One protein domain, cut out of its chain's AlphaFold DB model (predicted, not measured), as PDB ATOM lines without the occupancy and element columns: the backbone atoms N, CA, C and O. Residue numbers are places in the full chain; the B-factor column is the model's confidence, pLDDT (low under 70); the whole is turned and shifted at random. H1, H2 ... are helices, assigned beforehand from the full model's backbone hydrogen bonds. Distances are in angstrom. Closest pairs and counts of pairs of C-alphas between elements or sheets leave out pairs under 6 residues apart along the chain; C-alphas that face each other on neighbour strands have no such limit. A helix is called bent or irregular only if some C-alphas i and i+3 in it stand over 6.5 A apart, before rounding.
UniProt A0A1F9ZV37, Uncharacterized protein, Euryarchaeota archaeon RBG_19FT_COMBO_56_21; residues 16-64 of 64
ATOM      1  N   SER A  16     -36.181 -34.755   7.126       90.81
ATOM      2  CA  SER A  16     -36.983 -35.249   8.255       90.81
ATOM      3  C   SER A  16     -36.831 -36.755   8.449       90.81
ATOM      4  O   SER A  16     -36.505 -37.189   9.546       90.81
ATOM      5  N   GLU A  17     -36.966 -37.521   7.367       94.94
ATOM      6  CA  GLU A  17     -36.876 -38.987   7.379       94.94
ATOM      7  C   GLU A  17     -35.469 -39.456   7.762       94.94
ATOM      8  O   GLU A  17     -35.299 -40.424   8.490       94.94
ATOM      9  N   VAL A  18     -34.435 -38.736   7.313       94.88
ATOM     10  CA  VAL A  18     -33.043 -39.047   7.670       94.88
ATOM     11  C   VAL A  18     -32.789 -38.820   9.161       94.88
ATOM     12  O   VAL A  18     -32.086 -39.607   9.791       94.88
ATOM     13  N   LYS A  19     -33.363 -37.761   9.745       93.12
ATOM     14  CA  LYS A  19     -33.271 -37.509  11.191       93.12
ATOM     15  C   LYS A  19     -34.011 -38.565  11.999       93.12
ATOM     16  O   LYS A  19     -33.481 -39.020  13.004       93.12
ATOM     17  N   GLU A  20     -35.203 -38.948  11.555       95.38
ATOM     18  CA  GLU A  20     -35.980 -40.016  12.184       95.38
ATOM     19  C   GLU A  20     -35.219 -41.347  12.145       95.38
ATOM     20  O   GLU A  20     -35.056 -41.991  13.178       95.38
ATOM     21  N   ALA A  21     -34.647 -41.703  10.991       96.25
ATOM     22  CA  ALA A  21     -33.858 -42.920  10.821       96.25
ATOM     23  C   ALA A  21     -32.562 -42.939  11.652       96.25
ATOM     24  O   ALA A  21     -32.127 -44.007  12.078       96.25
ATOM     25  N   ALA A  22     -31.937 -41.781  11.885       96.00
ATOM     26  CA  ALA A  22     -30.752 -41.686  12.741       96.00
ATOM     27  C   ALA A  22     -31.073 -41.903  14.230       96.00
ATOM     28  O   ALA A  22     -30.191 -42.301  14.989       96.00
ATOM     29  N   GLY A  23     -32.321 -41.667  14.637       95.00
ATOM     30  CA  GLY A  23     -32.781 -41.855  16.005       95.00
ATOM     31  C   GLY A  23     -32.357 -40.750  16.973       95.00
ATOM     32  O   GLY A  23     -31.697 -39.763  16.634       95.00
ATOM     33  N   GLU A  24     -32.785 -40.912  18.223       94.75
ATOM     34  CA  GLU A  24     -32.522 -39.946  19.286       94.75
ATOM     35  C   GLU A  24     -31.034 -39.891  19.667       94.75
ATOM     36  O   GLU A  24     -30.303 -40.876  19.597       94.75
ATOM     37  N   GLY A  25     -30.572 -38.713  20.093       94.12
ATOM     38  CA  GLY A  25     -29.190 -38.499  20.542       94.12
ATOM     39  C   GLY A  25     -28.188 -38.169  19.431       94.12
ATOM     40  O   GLY A  25     -27.100 -37.671  19.734       94.12
ATOM     41  N   PHE A  26     -28.555 -38.333  18.158       95.44
ATOM     42  CA  PHE A  26     -27.683 -38.001  17.032       95.44
ATOM     43  C   PHE A  26     -27.955 -36.602  16.470       95.44
ATOM     44  O   PHE A  26     -29.088 -36.188  16.227       95.44
ATOM     45  N   ARG A  27     -26.870 -35.857  16.231       94.19
ATOM     46  CA  ARG A  27     -26.886 -34.632  15.424       94.19
ATOM     47  C   ARG A  27     -26.285 -34.951  14.065       94.19
ATOM     48  O   ARG A  27     -25.251 -35.602  13.988       94.19
ATOM     49  N   ILE A  28     -26.918 -34.454  13.011       94.00
ATOM     50  CA  ILE A  28     -26.514 -34.705  11.627       94.00
ATOM     51  C   ILE A  28     -26.055 -33.381  11.022       94.00
ATOM     52  O   ILE A  28     -26.796 -32.394  11.069       94.00
ATOM     53  N   SER A  29     -24.834 -33.362  10.486       93.88
ATOM     54  CA  SER A  29     -24.285 -32.194   9.797       93.88
ATOM     55  C   SER A  29     -24.992 -31.940   8.467       93.88
ATOM     56  O   SER A  29     -25.636 -32.821   7.901       93.88
ATOM     57  N   GLU A  30     -24.867 -30.724   7.945       90.12
ATOM     58  CA  GLU A  30     -25.461 -30.375   6.656       90.12
ATOM     59  C   GLU A  30     -24.835 -31.190   5.510       90.12
ATOM     60  O   GLU A  30     -25.539 -31.719   4.648       90.12
ATOM     61  N   GLU A  31     -23.511 -31.354   5.548       91.62
ATOM     62  CA  GLU A  31     -22.720 -32.108   4.575       91.62
ATOM     63  C   GLU A  31     -23.166 -33.562   4.452       91.62
ATOM     64  O   GLU A  31     -23.118 -34.120   3.357       91.62
ATOM     65  N   PHE A  32     -23.644 -34.157   5.547       94.75
ATOM     66  CA  PHE A  32     -24.145 -35.523   5.531       94.75
ATOM     67  C   PHE A  32     -25.348 -35.675   4.596       94.75
ATOM     68  O   PHE A  32     -25.399 -36.631   3.829       94.75
ATOM     69  N   TYR A  33     -26.297 -34.731   4.605       92.31
ATOM     70  CA  TYR A  33     -27.467 -34.819   3.726       92.31
ATOM     71  C   TYR A  33     -27.072 -34.706   2.254       92.31
ATOM     72  O   TYR A  33     -27.582 -35.456   1.428       92.31
ATOM     73  N   TYR A  34     -26.140 -33.811   1.920       90.06
ATOM     74  CA  TYR A  34     -25.662 -33.681   0.543       90.06
ATOM     75  C   TYR A  34     -24.960 -34.947   0.057       90.06
ATOM     76  O   TYR A  34     -25.180 -35.382  -1.071       90.06
ATOM     77  N   GLU A  35     -24.127 -35.540   0.908       95.31
ATOM     78  CA  GLU A  35     -23.384 -36.744   0.563       95.31
ATOM     79  C   GLU A  35     -24.301 -37.969   0.458       95.31
ATOM     80  O   GLU A  35     -24.183 -38.748  -0.487       95.31
ATOM     81  N   LEU A  36     -25.275 -38.099   1.361       95.56
ATOM     82  CA  LEU A  36     -26.289 -39.147   1.280       95.56
ATOM     83  C   LEU A  36     -27.137 -39.003   0.006       95.56
ATOM     84  O   LEU A  36     -27.363 -39.990  -0.692       95.56
ATOM     85  N   ASP A  37     -27.563 -37.785  -0.338       94.75
ATOM     86  CA  ASP A  37     -28.320 -37.526  -1.564       94.75
ATOM     87  C   ASP A  37     -27.499 -37.870  -2.814       94.75
ATOM     88  O   ASP A  37     -28.000 -38.532  -3.725       94.75
ATOM     89  N   ARG A  38     -26.211 -37.495  -2.837       94.44
ATOM     90  CA  ARG A  38     -25.275 -37.859  -3.911       94.44
ATOM     91  C   ARG A  38     -25.199 -39.376  -4.090       94.44
ATOM     92  O   ARG A  38     -25.353 -39.854  -5.210       94.44
ATOM     93  N   GLN A  39     -25.017 -40.129  -3.004       97.00
ATOM     94  CA  GLN A  39     -24.935 -41.592  -3.062       97.00
ATOM     95  C   GLN A  39     -26.236 -42.230  -3.560       97.00
ATOM     96  O   GLN A  39     -26.196 -43.127  -4.401       97.00
ATOM     97  N   VAL A  40     -27.394 -41.742  -3.108       96.75
ATOM     98  CA  VAL A  40     -28.699 -42.223  -3.595       96.75
ATOM     99  C   VAL A  40     -28.854 -41.968  -5.098       96.75
ATOM    100  O   VAL A  40     -29.279 -42.865  -5.828       96.75
ATOM    101  N   ASN A  41     -28.466 -40.785  -5.587       95.81
ATOM    102  CA  ASN A  41     -28.465 -40.485  -7.021       95.81
ATOM    103  C   ASN A  41     -27.554 -41.447  -7.803       95.81
ATOM    104  O   ASN A  41     -27.960 -41.962  -8.843       95.81
ATOM    105  N   GLU A  42     -26.349 -41.732  -7.302       96.38
ATOM    106  CA  GLU A  42     -25.403 -42.651  -7.952       96.38
ATOM    107  C   GLU A  42     -25.939 -44.083  -8.040       96.38
ATOM    108  O   GLU A  42     -25.851 -44.707  -9.100       96.38
ATOM    109  N   ILE A  43     -26.566 -44.575  -6.969       98.00
ATOM    110  CA  ILE A  43     -27.234 -45.884  -6.950       98.00
ATOM    111  C   ILE A  43     -28.346 -45.935  -8.012       98.00
ATOM    112  O   ILE A  43     -28.438 -46.902  -8.773       98.00
ATOM    113  N   ILE A  44     -29.166 -44.884  -8.114       97.31
ATOM    114  CA  ILE A  44     -30.253 -44.805  -9.103       97.31
ATOM    115  C   ILE A  44     -29.705 -44.758 -10.534       97.31
ATOM    116  O   ILE A  44     -30.238 -45.441 -11.412       97.31
ATOM    117  N   GLU A  45     -28.651 -43.986 -10.799       97.75
ATOM    118  CA  GLU A  45     -28.043 -43.913 -12.135       97.75
ATOM    119  C   GLU A  45     -27.426 -45.245 -12.564       97.75
ATOM    120  O   GLU A  45     -27.595 -45.665 -13.715       97.75
ATOM    121  N   GLU A  46     -26.783 -45.963 -11.647       98.38
ATOM    122  CA  GLU A  46     -26.263 -47.298 -11.923       98.38
ATOM    123  C   GLU A  46     -27.400 -48.292 -12.212       98.38
ATOM    124  O   GLU A  46     -27.353 -49.011 -13.217       98.38
ATOM    125  N   ALA A  47     -28.478 -48.266 -11.425       98.50
ATOM    126  CA  ALA A  47     -29.651 -49.102 -11.670       98.50
ATOM    127  C   ALA A  47     -30.321 -48.784 -13.020       98.50
ATOM    128  O   ALA A  47     -30.653 -49.687 -13.799       98.50
ATOM    129  N   LYS A  48     -30.435 -47.498 -13.380       98.25
ATOM    130  CA  LYS A  48     -30.882 -47.062 -14.715       98.25
ATOM    131  C   LYS A  48     -29.976 -47.605 -15.814       98.25
ATOM    132  O   LYS A  48     -30.473 -48.063 -16.847       98.25
ATOM    133  N   ARG A  49     -28.655 -47.570 -15.616       98.31
ATOM    134  CA  ARG A  49     -27.675 -48.080 -16.581       98.31
ATOM    135  C   ARG A  49     -27.841 -49.584 -16.795       98.31
ATOM    136  O   ARG A  49     -27.851 -50.019 -17.948       98.31
ATOM    137  N   ARG A  50     -28.028 -50.369 -15.730       98.44
ATOM    138  CA  ARG A  50     -28.290 -51.820 -15.815       98.44
ATOM    139  C   ARG A  50     -29.621 -52.123 -16.504       98.44
ATOM    140  O   ARG A  50     -29.659 -52.982 -17.391       98.44
ATOM    141  N   ALA A  51     -30.679 -51.374 -16.197       98.62
ATOM    142  CA  ALA A  51     -31.966 -51.507 -16.877       98.62
ATOM    143  C   ALA A  51     -31.841 -51.221 -18.382       98.62
ATOM    144  O   ALA A  51     -32.240 -52.049 -19.208       98.62
ATOM    145  N   LYS A  52     -31.191 -50.106 -18.742       98.31
ATOM    146  CA  LYS A  52     -30.964 -49.696 -20.134       98.31
ATOM    147  C   LYS A  52     -30.087 -50.689 -20.896       98.31
ATOM    148  O   LYS A  52     -30.408 -51.013 -22.036       98.31
ATOM    149  N   LYS A  53     -29.021 -51.210 -20.273       98.31
ATOM    150  CA  LYS A  53     -28.146 -52.243 -20.861       98.31
ATOM    151  C   LYS A  53     -28.929 -53.507 -21.233       98.31
ATOM    152  O   LYS A  53     -28.611 -54.146 -22.226       98.31
ATOM    153  N   ASN A  54     -29.977 -53.817 -20.474       96.94
ATOM    154  CA  ASN A  54     -30.875 -54.943 -20.721       96.94
ATOM    155  C   ASN A  54     -32.090 -54.578 -21.601       96.94
ATOM    156  O   ASN A  54     -33.077 -55.310 -21.606       96.94
ATOM    157  N   GLY A  55     -32.069 -53.430 -22.291       98.00
ATOM    158  CA  GLY A  55     -33.149 -52.992 -23.183       98.00
ATOM    159  C   GLY A  55     -34.448 -52.591 -22.474       98.00
ATOM    160  O   GLY A  55     -35.492 -52.492 -23.115       98.00
ATOM    161  N   ARG A  56     -34.419 -52.363 -21.155       98.19
ATOM    162  CA  ARG A  56     -35.606 -52.037 -20.350       98.19
ATOM    163  C   ARG A  56     -35.655 -50.555 -19.995       98.19
ATOM    164  O   ARG A  56     -34.631 -49.922 -19.753       98.19
ATOM    165  N   ARG A  57     -36.877 -50.021 -19.893       97.12
ATOM    166  CA  ARG A  57     -37.155 -48.684 -19.325       97.12
ATOM    167  C   ARG A  57     -37.573 -48.736 -17.852       97.12
ATOM    168  O   ARG A  57     -37.505 -47.722 -17.171       97.12
ATOM    169  N   THR A  58     -37.981 -49.908 -17.370       98.06
ATOM    170  CA  THR A  58     -38.351 -50.148 -15.972       98.06
ATOM    171  C   THR A  58     -37.139 -50.638 -15.189       98.06
ATOM    172  O   THR A  58     -36.586 -51.694 -15.523       98.06
ATOM    173  N   ILE A  59     -36.760 -49.889 -14.150       98.00
ATOM    174  CA  ILE A  59     -35.793 -50.313 -13.130       98.00
ATOM    175  C   ILE A  59     -36.467 -51.375 -12.258       98.00
ATOM    176  O   ILE A  59     -37.613 -51.198 -11.843       98.00
ATOM    177  N   LYS A  60     -35.785 -52.491 -12.014       97.75
ATOM    178  CA  LYS A  60     -36.272 -53.598 -11.185       97.75
ATOM    179  C   LYS A  60     -35.372 -53.795  -9.959       97.75
ATOM    180  O   LYS A  60     -34.258 -53.281  -9.956       97.75
ATOM    181  N   PRO A  61     -35.805 -54.565  -8.940       98.12
ATOM    182  CA  PRO A  61     -35.016 -54.756  -7.720       98.12
ATOM    183  C   PRO A  61     -33.590 -55.265  -7.958       98.12
ATOM    184  O   PRO A  61     -32.677 -54.827  -7.282       98.12
ATOM    185  N   TYR A  62     -33.384 -56.129  -8.953       96.50
ATOM    186  CA  TYR A  62     -32.062 -56.661  -9.308       96.50
ATOM    187  C   TYR A  62     -31.179 -55.689 -10.116       96.50
ATOM    188  O   TYR A  62     -30.077 -56.052 -10.522       96.50
ATOM    189  N   ASP A  63     -31.677 -54.491 -10.436       97.75
ATOM    190  CA  ASP A  63     -30.855 -53.428 -11.013       97.75
ATOM    191  C   ASP A  63     -30.150 -52.597  -9.927       97.75
ATOM    192  O   ASP A  63     -29.148 -51.964 -10.249       97.75
ATOM    193  N   LEU A  64     -30.621 -52.615  -8.673       93.88
ATOM    194  CA  LEU A  64     -29.890 -52.066  -7.518       93.88
ATOM    195  C   LEU A  64     -28.667 -52.939  -7.216       93.88
ATOM    196  O   LEU A  64     -27.550 -52.384  -7.110       93.88
TER     197      LEU A  64
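AT A GLANCE: This is residues 16 to 64 of the 64 residues of an uncharacterized protein of Euryarchaeota archaeon RBG_19FT_COMBO_56_21 (UniProt A0A1F9ZV37). What shape do these atoms make? Starting from the first residue, a short helix, H1, leads through a looping link into one long helix, H2, which makes most of the length of a rod; after H2, unnamed residues 54 to 64 fold back beside its last part. What is the make-up? The printed part has 49 residues with two named helices, H1 then H2, and no named strand; the class is all helix. How spread out is it? It is only just extended, close to loose, with a radius of gyration of the C-alphas of 14.8 A and spans of 46 by 18 by 13 A.

HOW THE PARTS SIT: How does H1, residues 16 to 22, stand to H2, residues 30 to 53? They are only just apart, with their closest C-alphas 8.0 A from each other. What joins them? A short link of 7 residues. What do the backbones show? In H1 and H2 every O i to N i+4 pair is within hydrogen-bond range.

IN THESE COORDINATES: Where does H1 begin? C-alpha 16 is at (-36.983, -35.249, 8.255). Where does H2 run? It goes from C-alpha 30 at (-25.461, -30.375, 6.656) to C-alpha 53 at (-28.146, -52.243, -20.861), 35.3 A from first to last C-alpha; H1 measures 10.0 A. Is either helix bent? Neither H1 nor H2 is bent.

THE WHOLE: How large is it? The two C-alphas farthest apart, those of Gly 25 and Gly 55, are 46.2 A apart. Which stretches stand free? Residues 20 to 26, of which 20 to 22 belong to H1, and residues 37 to 42, which belong to H2. Is there a cut or low confidence? The printed part has no cut and ends at residue 64, the chain's last; its mean pLDDT is 95.9, and no printed residue is under 70.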